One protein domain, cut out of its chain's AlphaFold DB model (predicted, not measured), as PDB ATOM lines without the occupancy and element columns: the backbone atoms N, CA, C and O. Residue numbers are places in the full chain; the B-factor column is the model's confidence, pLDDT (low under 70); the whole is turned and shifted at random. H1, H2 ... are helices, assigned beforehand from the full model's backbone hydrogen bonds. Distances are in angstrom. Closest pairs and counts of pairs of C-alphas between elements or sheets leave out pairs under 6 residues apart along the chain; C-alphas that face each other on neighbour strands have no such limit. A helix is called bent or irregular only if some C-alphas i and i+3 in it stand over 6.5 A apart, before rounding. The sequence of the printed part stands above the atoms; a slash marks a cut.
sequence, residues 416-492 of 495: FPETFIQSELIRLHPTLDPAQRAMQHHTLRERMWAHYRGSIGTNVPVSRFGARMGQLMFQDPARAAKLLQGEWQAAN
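This is residues 416 to 492 of the 495 residues of an uncharacterized protein of Deltaproteobacteria bacterium (UniProt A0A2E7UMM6). One long kinked helix, H2, runs lengthwise, and two helices, H1 and H4, lie across the same side of it, H1 over its first half and H4 at its last residues. At the end of the body beyond residue 454, the short helix H3 folds back into H4 as a helical hairpin, with the loop of residues 455 to 468 beside it. The printed part has 77 residues with four named helices, in the order H1, H2, H3, H4, and no named strand; its class is all helix. The whole is only just compact, close to loose, with a radius of gyration of the C-alphas of 13.6 A, and it is elongated, spanning 39 by 21 by 18 A.

Begin with H2, residues 434 to 454, and look near residue 441 for a kink of 40 degrees; H2 is irregular there, with C-alphas 439 and 442 7.1 A apart. H1, residues 418 to 428, touches H2 at residues 437 to 445 of H2 alone, about perpendicular at 73 degrees; the closest C-alphas, of Leu 425 and Arg 437, are 6.3 A apart. Farther along, H4, residues 477 to 491, only just touches H2, with 3 pairs of C-alphas within 8 A. H4 touches H2 with its residues 484 to 488 alone, and H2 touches H4 with its residues 448 to 452 alone; the closest C-alphas, of Tyr 452 and Leu 484, are 7.2 A apart. Their lines stand at 72 degrees, only just about perpendicular. H3, residues 469 to 475, and H4 form a helical hairpin: they touch at a shallow tilt of 31 degrees, opposite ways, with the closest C-alphas, of Met 473 and Ala 480, 5.2 A apart. The helix packing is mostly crossed, but only just. H1 and H4 are near each other, while H3 is apart from H1 and from H2. Every O i to N i+4 pair is within hydrogen-bond range in H1 and H4; in H2 it is 15 of 17 and in H3 2 of 3.

Find C-alpha 434 at (-78.003, 125.803, 85.205); from there H2 runs 29.3 A to C-alpha 454 at (-61.795, 110.173, 104.011). H4 runs 20.8 A from Pro 477 to Ala 491, whose C-alpha is at (-73.915, 114.179, 105.757). H1 begins at C-alpha 418, (-71.229, 112.768, 86.522), and is 15.1 A long; H3 measures 9.7 A.

The two C-alphas farthest apart, of Asp 433 and Thr 458, are 40.7 A from each other. The printed part has no cut. The link from H2 to H3, 14 residues, is long; the links from H1 to H2 and from H3 to H4 are tight. The mean pLDDT of the printed part is 95.4, and no printed residue is under 70.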
ATOM      1  N   PHE A 416     -68.572 108.138  92.037       97.38
ATOM      2  CA  PHE A 416     -69.261 109.427  91.944       97.38
ATOM      3  C   PHE A 416     -69.353 109.849  90.467       97.38
ATOM      4  O   PHE A 416     -68.672 110.789  90.051       97.38
ATOM      5  N   PRO A 417     -70.174 109.154  89.656       95.88
ATOM      6  CA  PRO A 417     -70.299 109.467  88.238       95.88
ATOM      7  C   PRO A 417     -70.915 110.851  88.033       95.88
ATOM      8  O   PRO A 417     -71.632 111.364  88.897       95.88
ATOM      9  N   GLU A 418     -70.713 111.431  86.848       96.12
ATOM     10  CA  GLU A 418     -71.229 112.768  86.522       96.12
ATOM     11  C   GLU A 418     -72.737 112.902  86.751       96.12
ATOM     12  O   GLU A 418     -73.223 113.915  87.247       96.12
ATOM     13  N   THR A 419     -73.492 111.843  86.463       96.62
ATOM     14  CA  THR A 419     -74.940 111.797  86.694       96.62
ATOM     15  C   THR A 419     -75.311 111.989  88.165       96.62
ATOM     16  O   THR A 419     -76.313 112.640  88.463       96.62
ATOM     17  N   PHE A 420     -74.500 111.471  89.091       97.69
ATOM     18  CA  PHE A 420     -74.681 111.684  90.523       97.69
ATOM     19  C   PHE A 420     -74.250 113.095  90.940       97.69
ATOM     20  O   PHE A 420     -74.953 113.753  91.699       97.69
ATOM     21  N   ILE A 421     -73.135 113.605  90.412       97.56
ATOM     22  CA  ILE A 421     -72.678 114.972  90.712       97.56
ATOM     23  C   ILE A 421     -73.739 115.996  90.280       97.56
ATOM     24  O   ILE A 421     -74.091 116.889  91.050       97.56
ATOM     25  N   GLN A 422     -74.312 115.834  89.086       97.44
ATOM     26  CA  GLN A 422     -75.376 116.702  88.580       97.44
ATOM     27  C   GLN A 422     -76.662 116.603  89.407       97.44
ATOM     28  O   GLN A 422     -77.287 117.629  89.690       97.44
ATOM     29  N   SER A 423     -77.055 115.403  89.847       97.31
ATOM     30  CA  SER A 423     -78.236 115.253  90.707       97.31
ATOM     31  C   SER A 423     -78.040 115.938  92.065       97.31
ATOM     32  O   SER A 423     -78.947 116.614  92.556       97.31
ATOM     33  N   GLU A 424     -76.834 115.868  92.626       97.69
ATOM     34  CA  GLU A 424     -76.484 116.540  93.875       97.69
ATOM     35  C   GLU A 424     -76.379 118.063  93.714       97.69
ATOM     36  O   GLU A 424     -76.820 118.785  94.606       97.69
ATOM     37  N   LEU A 425     -75.900 118.579  92.575       96.81
ATOM     38  CA  LEU A 425     -75.964 120.017  92.268       96.81
ATOM     39  C   LEU A 425     -77.409 120.524  92.251       96.81
ATOM     40  O   LEU A 425     -77.693 121.590  92.794       96.81
ATOM     41  N   ILE A 426     -78.331 119.765  91.650       96.75
ATOM     42  CA  ILE A 426     -79.758 120.105  91.637       96.75
ATOM     43  C   ILE A 426     -80.332 120.078  93.060       96.75
ATOM     44  O   ILE A 426     -81.047 121.001  93.443       96.75
ATOM     45  N   ARG A 427     -80.005 119.044  93.844       96.69
ATOM     46  CA  ARG A 427     -80.528 118.845  95.203       96.69
ATOM     47  C   ARG A 427     -80.019 119.888  96.200       96.69
ATOM     48  O   ARG A 427     -80.797 120.380  97.011       96.69
ATOM     49  N   LEU A 428     -78.723 120.198  96.165       96.19
ATOM     50  CA  LEU A 428     -78.067 121.119  97.100       96.19
ATOM     51  C   LEU A 428     -78.291 122.590  96.731       96.19
ATOM     52  O   LEU A 428     -78.258 123.453  97.606       96.19
ATOM     53  N   HIS A 429     -78.529 122.879  95.450       95.50
ATOM     54  CA  HIS A 429     -78.712 124.234  94.940       95.50
ATOM     55  C   HIS A 429     -79.981 124.365  94.078       95.50
ATOM     56  O   HIS A 429     -79.893 124.719  92.898       95.50
ATOM     57  N   PRO A 430     -81.178 124.117  94.644       96.06
ATOM     58  CA  PRO A 430     -82.422 124.072  93.872       96.06
ATOM     59  C   PRO A 430     -82.832 125.434  93.292       96.06
ATOM     60  O   PRO A 430     -83.608 125.488  92.342       96.06
ATOM     61  N   THR A 431     -82.324 126.533  93.857       96.31
ATOM     62  CA  THR A 431     -82.632 127.909  93.438       96.31
ATOM     63  C   THR A 431     -81.650 128.473  92.413       96.31
ATOM     64  O   THR A 431     -81.934 129.520  91.834       96.31
ATOM     65  N   LEU A 432     -80.506 127.814  92.193       96.62
ATOM     66  CA  LEU A 432     -79.517 128.249  91.211       96.62
ATOM     67  C   LEU A 432     -79.934 127.815  89.804       96.62
ATOM     68  O   LEU A 432     -80.390 126.688  89.579       96.62
ATOM     69  N   ASP A 433     -79.721 128.694  88.830       96.81
ATOM     70  CA  ASP A 433     -79.917 128.348  87.426       96.81
ATOM     71  C   ASP A 433     -78.846 127.334  86.936       96.81
ATOM     72  O   ASP A 433     -77.897 127.001  87.660       96.81
ATOM     73  N   PRO A 434     -78.989 126.752  85.729       96.50
ATOM     74  CA  PRO A 434     -78.003 125.803  85.205       96.50
ATOM     75  C   PRO A 434     -76.572 126.357  85.091       96.50
ATOM     76  O   PRO A 434     -75.624 125.621  85.358       96.50
ATOM     77  N   ALA A 435     -76.389 127.632  84.733       96.94
ATOM     78  CA  ALA A 435     -75.061 128.228  84.568       96.94
ATOM     79  C   ALA A 435     -74.376 128.438  85.925       96.94
ATOM     80  O   ALA A 435     -73.202 128.109  86.101       96.94
ATOM     81  N   GLN A 436     -75.129 128.906  86.918       97.25
ATOM     82  CA  GLN A 436     -74.666 129.042  88.295       97.25
ATOM     83  C   GLN A 436     -74.312 127.685  88.912       97.25
ATOM     84  O   GLN A 436     -73.295 127.575  89.596       97.25
ATOM     85  N   ARG A 437     -75.095 126.630  88.642       96.88
ATOM     86  CA  ARG A 437     -74.760 125.261  89.077       96.88
ATOM     87  C   ARG A 437     -73.503 124.725  88.403       96.88
ATOM     88  O   ARG A 437     -72.680 124.125  89.088       96.88
ATOM     89  N   ALA A 438     -73.301 125.003  87.116       95.31
ATOM     90  CA  ALA A 438     -72.066 124.636  86.426       95.31
ATOM     91  C   ALA A 438     -70.827 125.268  87.093       95.31
ATOM     92  O   ALA A 438     -69.804 124.604  87.233       95.31
ATOM     93  N   MET A 439     -70.931 126.502  87.606       96.69
ATOM     94  CA  MET A 439     -69.849 127.133  88.378       96.69
ATOM     95  C   MET A 439     -69.578 126.455  89.733       96.69
ATOM     96  O   MET A 439     -68.470 126.568  90.254       96.69
ATOM     97  N   GLN A 440     -70.559 125.754  90.316       97.25
ATOM     98  CA  GLN A 440     -70.395 125.007  91.573       97.25
ATOM     99  C   GLN A 440     -69.857 123.587  91.371       97.25
ATOM    100  O   GLN A 440     -69.443 122.953  92.343       97.25
ATOM    101  N   HIS A 441     -69.847 123.084  90.134       96.50
ATOM    102  CA  HIS A 441     -69.501 121.698  89.821       96.50
ATOM    103  C   HIS A 441     -68.130 121.291  90.363       96.50
ATOM    104  O   HIS A 441     -68.037 120.344  91.143       96.50
ATOM    105  N   HIS A 442     -67.086 122.059  90.038       95.75
ATOM    106  CA  HIS A 442     -65.729 121.768  90.501       95.75
ATOM    107  C   HIS A 442     -65.646 121.744  92.035       95.75
ATOM    108  O   HIS A 442     -65.137 120.788  92.614       95.75
ATOM    109  N   THR A 443     -66.226 122.742  92.708       96.50
ATOM    110  CA  THR A 443     -66.256 122.818  94.177       96.50
ATOM    111  C   THR A 443     -66.972 121.622  94.803       96.50
ATOM    112  O   THR A 443     -66.505 121.074  95.804       96.50
ATOM    113  N   LEU A 444     -68.105 121.194  94.235       96.75
ATOM    114  CA  LEU A 444     -68.824 120.015  94.715       96.75
ATOM    115  C   LEU A 444     -67.982 118.750  94.538       96.75
ATOM    116  O   LEU A 444     -67.859 117.962  95.478       96.75
ATOM    117  N   ARG A 445     -67.364 118.589  93.366       96.94
ATOM    118  CA  ARG A 445     -66.496 117.454  93.057       96.94
ATOM    119  C   ARG A 445     -65.308 117.371  94.016       96.94
ATOM    120  O   ARG A 445     -65.047 116.290  94.532       96.94
ATOM    121  N   GLU A 446     -64.647 118.484  94.334       97.25
ATOM    122  CA  GLU A 446     -63.548 118.506  95.315       97.25
ATOM    123  C   GLU A 446     -64.001 118.082  96.720       97.25
ATOM    124  O   GLU A 446     -63.294 117.356  97.424       97.25
ATOM    125  N   ARG A 447     -65.212 118.473  97.138       97.50
ATOM    126  CA  ARG A 447     -65.772 118.023  98.422       97.50
ATOM    127  C   ARG A 447     -66.091 116.526  98.408       97.50
ATOM    128  O   ARG A 447     -65.793 115.840  99.385       97.50
ATOM    129  N   MET A 448     -66.662 116.016  97.318       98.00
ATOM    130  CA  MET A 448     -66.912 114.578  97.149       98.00
ATOM    131  C   MET A 448     -65.608 113.780  97.093       98.00
ATOM    132  O   MET A 448     -65.531 112.699  97.668       98.00
ATOM    133  N   TRP A 449     -64.560 114.323  96.475       97.19
ATOM    134  CA  TRP A 449     -63.226 113.731  96.475       97.19
ATOM    135  C   TRP A 449     -62.642 113.658  97.889       97.19
ATOM    136  O   TRP A 449     -62.137 112.615  98.308       97.19
ATOM    137  N   ALA A 450     -62.759 114.733  98.675       96.81
ATOM    138  CA  ALA A 450     -62.350 114.724 100.076       96.81
ATOM    139  C   ALA A 450     -63.120 113.674 100.899       96.81
ATOM    140  O   ALA A 450     -62.502 112.953 101.685       96.81
ATOM    141  N   HIS A 451     -64.432 113.542 100.675       97.06
ATOM    142  CA  HIS A 451     -65.263 112.498 101.285       97.06
ATOM    143  C   HIS A 451     -64.804 111.094 100.885       97.06
ATOM    144  O   HIS A 451     -64.539 110.270 101.752       97.06
ATOM    145  N   TYR A 452     -64.623 110.844  99.587       97.12
ATOM    146  CA  TYR A 452     -64.126 109.577  99.051       97.12
ATOM    147  C   TYR A 452     -62.805 109.156  99.711       97.12
ATOM    148  O   TYR A 452     -62.709 108.058 100.259       97.12
ATOM    149  N   ARG A 453     -61.810 110.053  99.748       94.69
ATOM    150  CA  ARG A 453     -60.521 109.784 100.405       94.69
ATOM    151  C   ARG A 453     -60.660 109.559 101.908       94.69
ATOM    152  O   ARG A 453     -59.976 108.710 102.461       94.69
ATOM    153  N   GLY A 454     -61.533 110.314 102.576       94.81
ATOM    154  CA  GLY A 454     -61.795 110.173 104.011       94.81
ATOM    155  C   GLY A 454     -62.575 108.906 104.387       94.81
ATOM    156  O   GLY A 454     -62.684 108.581 105.572       94.81
ATOM    157  N   SER A 455     -63.125 108.198 103.403       95.69
ATOM    158  CA  SER A 455     -63.930 106.988 103.588       95.69
ATOM    159  C   SER A 455     -63.179 105.695 103.268       95.69
ATOM    160  O   SER A 455     -63.706 104.614 103.527       95.69
ATOM    161  N   ILE A 456     -61.944 105.783 102.764       94.12
ATOM    162  CA  ILE A 456     -61.101 104.635 102.416       94.12
ATOM    163  C   ILE A 456     -59.754 104.773 103.129       94.12
ATOM    164  O   ILE A 456     -59.059 105.778 102.989       94.12
ATOM    165  N   GLY A 457     -59.380 103.758 103.902       89.75
ATOM    166  CA  GLY A 457     -58.150 103.776 104.686       89.75
ATOM    167  C   GLY A 457     -58.209 102.834 105.880       89.75
ATOM    168  O   GLY A 457     -59.274 102.528 106.414       89.75
ATOM    169  N   THR A 458     -57.045 102.407 106.364       86.56
ATOM    170  CA  THR A 458     -56.941 101.449 107.481       86.56
ATOM    171  C   THR A 458     -57.546 101.962 108.789       86.56
ATOM    172  O   THR A 458     -58.054 101.166 109.582       86.56
ATOM    173  N   ASN A 459     -57.563 103.284 108.981       89.31
ATOM    174  CA  ASN A 459     -58.157 103.952 110.139       89.31
ATOM    175  C   ASN A 459     -59.687 104.098 110.055       89.31
ATOM    176  O   ASN A 459     -60.309 104.518 111.030       89.31
ATOM    177  N   VAL A 460     -60.308 103.770 108.916       91.19
ATOM    178  CA  VAL A 460     -61.767 103.812 108.770       91.19
ATOM    179  C   VAL A 460     -62.355 102.514 109.337       91.19
ATOM    180  O   VAL A 460     -62.014 101.424 108.867       91.19
ATOM    181  N   PRO A 461     -63.222 102.583 110.364       89.75
ATOM    182  CA  PRO A 461     -63.776 101.386 110.977       89.75
ATOM    183  C   PRO A 461     -64.787 100.714 110.042       89.75
ATOM    184  O   PRO A 461     -65.648 101.374 109.463       89.75
ATOM    185  N   VAL A 462     -64.741  99.379 109.967       89.38
ATOM    186  CA  VAL A 462     -65.677  98.567 109.159       89.38
ATOM    187  C   VAL A 462     -67.133  98.861 109.517       89.38
ATOM    188  O   VAL A 462     -67.991  98.854 108.642       89.38
ATOM    189  N   SER A 463     -67.423  99.183 110.781       92.19
ATOM    190  CA  SER A 463     -68.770  99.519 111.254       92.19
ATOM    191  C   SER A 463     -69.389 100.743 110.573       92.19
ATOM    192  O   SER A 463     -70.605 100.883 110.617       92.19
ATOM    193  N   ARG A 464     -68.590 101.616 109.941       93.69
ATOM    194  CA  ARG A 464     -69.086 102.800 109.219       93.69
ATOM    195  C   ARG A 464     -69.897 102.420 107.978       93.69
ATOM    196  O   ARG A 464     -70.931 103.023 107.723       93.69
ATOM    197  N   PHE A 465     -69.453 101.397 107.247       93.12
ATOM    198  CA  PHE A 465     -70.077 100.956 105.990       93.12
ATOM    199  C   PHE A 465     -70.560  99.498 106.018       93.12
ATOM    200  O   PHE A 465     -71.135  99.011 105.047       93.12
ATOM    201  N   GLY A 466     -70.283  98.772 107.104       91.06
ATOM    202  CA  GLY A 466     -70.425  97.317 107.171       91.06
ATOM    203  C   GLY A 466     -69.427  96.563 106.284       91.06
ATOM    204  O   GLY A 466     -69.595  95.367 106.065       91.06
ATOM    205  N   ALA A 467     -68.417  97.249 105.742       89.62
ATOM    206  CA  ALA A 467     -67.426  96.702 104.823       89.62
ATOM    207  C   ALA A 467     -66.129  97.529 104.825       89.62
ATOM    208  O   ALA A 467     -66.083  98.668 105.293       89.62
ATOM    209  N   ARG A 468     -65.075  96.920 104.286       91.81
ATOM    210  CA  ARG A 468     -63.763  97.512 104.004       91.81
ATOM    211  C   ARG A 468     -63.820  98.187 102.629       91.81
ATOM    212  O   ARG A 468     -63.893  97.498 101.614       91.81
ATOM    213  N   MET A 469     -63.923  99.520 102.603       94.25
ATOM    214  CA  MET A 469     -64.284 100.257 101.384       94.25
ATOM    215  C   MET A 469     -63.229 100.163 100.284       94.25
ATOM    216  O   MET A 469     -63.615 100.114  99.118       94.25
ATOM    217  N   GLY A 470     -61.936 100.109 100.625       92.94
ATOM    218  CA  GLY A 470     -60.880  99.989  99.620       92.94
ATOM    219  C   GLY A 470     -60.934  98.671  98.847       92.94
ATOM    220  O   GLY A 470     -60.752  98.673  97.634       92.94
ATOM    221  N   GLN A 471     -61.280  97.571  99.515       92.56
ATOM    222  CA  GLN A 471     -61.502  96.288  98.845       92.56
ATOM    223  C   GLN A 471     -62.837  96.268  98.107       92.56
ATOM    224  O   GLN A 471     -62.916  95.821  96.965       92.56
ATOM    225  N   LEU A 472     -63.890  96.788  98.745       94.44
ATOM    226  CA  LEU A 472     -65.233  96.760  98.177       94.44
ATOM    227  C   LEU A 472     -65.310  97.524  96.855       94.44
ATOM    228  O   LEU A 472     -66.033  97.104  95.965       94.44
ATOM    229  N   MET A 473     -64.564  98.619  96.691       95.62
ATOM    230  CA  MET A 473     -64.559  99.358  95.424       95.62
ATOM    231  C   MET A 473     -63.896  98.607  94.257       95.62
ATOM    232  O   MET A 473     -64.104  99.006  93.115       95.62
ATOM    233  N   PHE A 474     -63.109  97.558  94.524       95.44
ATOM    234  CA  PHE A 474     -62.575  96.657  93.494       95.44
ATOM    235  C   PHE A 474     -63.536  95.487  93.257       95.44
ATOM    236  O   PHE A 474     -63.814  95.153  92.114       95.44
ATOM    237  N   GLN A 475     -64.059  94.901  94.336       93.31
ATOM    238  CA  GLN A 475     -64.910  93.713  94.280       93.31
ATOM    239  C   GLN A 475     -66.330  94.005  93.769       93.31
ATOM    240  O   GLN A 475     -66.888  93.253  92.981       93.31
ATOM    241  N   ASP A 476     -66.948  95.074  94.266       94.69
ATOM    242  CA  ASP A 476     -68.329  95.449  93.967       94.69
ATOM    243  C   ASP A 476     -68.432  96.986  93.930       94.69
ATOM    244  O   ASP A 476     -68.927  97.629  94.872       94.69
ATOM    245  N   PRO A 477     -67.930  97.618  92.848       95.38
ATOM    246  CA  PRO A 477     -67.930  99.072  92.712       95.38
ATOM    247  C   PRO A 477     -69.344  99.665  92.769       95.38
ATOM    248  O   PRO A 477     -69.513 100.805  93.206       95.38
ATOM    249  N   ALA A 478     -70.377  98.909  92.380       95.81
ATOM    250  CA  ALA A 478     -71.766  99.352  92.453       95.81
ATOM    251  C   ALA A 478     -72.253  99.468  93.907       95.81
ATOM    252  O   ALA A 478     -72.818 100.498  94.298       95.81
ATOM    253  N   ARG A 479     -71.997  98.457  94.744       96.62
ATOM    254  CA  ARG A 479     -72.307  98.523  96.177       96.62
ATOM    255  C   ARG A 479     -71.455  99.563  96.891       96.62
ATOM    256  O   ARG A 479     -71.990 100.291  97.730       96.62
ATOM    257  N   ALA A 480     -70.172  99.673  96.547       97.25
ATOM    258  CA  ALA A 480     -69.296 100.709  97.085       97.25
ATOM    259  C   ALA A 480     -69.845 102.117  96.792       97.25
ATOM    260  O   ALA A 480     -69.957 102.937  97.707       97.25
ATOM    261  N   ALA A 481     -70.262 102.373  95.547       98.00
ATOM    262  CA  ALA A 481     -70.889 103.629  95.145       98.00
ATOM    263  C   ALA A 481     -72.143 103.920  95.980       98.00
ATOM    264  O   ALA A 481     -72.247 104.990  96.574       98.00
ATOM    265  N   LYS A 482     -73.056 102.948  96.114       98.12
ATOM    266  CA  LYS A 482     -74.287 103.104  96.906       98.12
ATOM    267  C   LYS A 482     -74.009 103.503  98.359       98.12
ATOM    268  O   LYS A 482     -74.694 104.374  98.891       98.12
ATOM    269  N   LEU A 483     -73.022 102.874  99.001       97.75
ATOM    270  CA  LEU A 483     -72.660 103.166 100.391       97.75
ATOM    271  C   LEU A 483     -72.057 104.570 100.540       97.75
ATOM    272  O   LEU A 483     -72.491 105.326 101.408       97.75
ATOM    273  N   LEU A 484     -71.111 104.947  99.673       97.44
ATOM    274  CA  LEU A 484     -70.475 106.268  99.727       97.44
ATOM    275  C   LEU A 484     -71.445 107.403  99.403       97.44
ATOM    276  O   LEU A 484     -71.425 108.430 100.080       97.44
ATOM    277  N   GLN A 485     -72.285 107.218  98.385       98.00
ATOM    278  CA  GLN A 485     -73.290 108.192  97.968       98.00
ATOM    279  C   GLN A 485     -74.372 108.372  99.036       98.00
ATOM    280  O   GLN A 485     -74.734 109.503  99.355       98.00
ATOM    281  N   GLY A 486     -74.851 107.274  99.631       97.00
ATOM    282  CA  GLY A 486     -75.832 107.331 100.714       97.00
ATOM    283  C   GLY A 486     -75.292 108.060 101.945       97.00
ATOM    284  O   GLY A 486     -75.974 108.913 102.510       97.00
ATOM    285  N   GLU A 487     -74.041 107.791 102.324       96.25
ATOM    286  CA  GLU A 487     -73.391 108.527 103.408       96.25
ATOM    287  C   GLU A 487     -73.197 110.010 103.064       96.25
ATOM    288  O   GLU A 487     -73.481 110.879 103.890       96.25
ATOM    289  N   TRP A 488     -72.751 110.313 101.841       97.31
ATOM    290  CA  TRP A 488     -72.593 111.685 101.366       97.31
ATOM    291  C   TRP A 488     -73.901 112.476 101.494       97.31
ATOM    292  O   TRP A 488     -73.904 113.588 102.023       97.31
ATOM    293  N   GLN A 489     -75.017 111.894 101.056       97.06
ATOM    294  CA  GLN A 489     -76.336 112.520 101.139       97.06
ATOM    295  C   GLN A 489     -76.794 112.716 102.587       97.06
ATOM    296  O   GLN A 489     -77.327 113.775 102.912       97.06
ATOM    297  N   ALA A 490     -76.543 111.741 103.469       95.06
ATOM    298  CA  ALA A 490     -76.863 111.854 104.892       95.06
ATOM    299  C   ALA A 490     -76.057 112.967 105.587       95.06
ATOM    300  O   ALA A 490     -76.596 113.690 106.424       95.06
ATOM    301  N   ALA A 491     -74.783 113.134 105.219       94.25
ATOM    302  CA  ALA A 491     -73.915 114.179 105.757       94.25
ATOM    303  C   ALA A 491     -74.207 115.575 105.172       94.25
ATOM    304  O   ALA A 491     -73.909 116.585 105.806       94.25
ATOM    305  N   ASN A 492     -74.789 115.640 103.973       92.44
ATOM    306  CA  ASN A 492     -75.088 116.880 103.257       92.44
ATOM    307  C   ASN A 492     -76.595 116.980 102.994       92.44
ATOM    308  O   ASN A 492     -77.029 116.971 101.839       92.44
TER     309      ASN A 492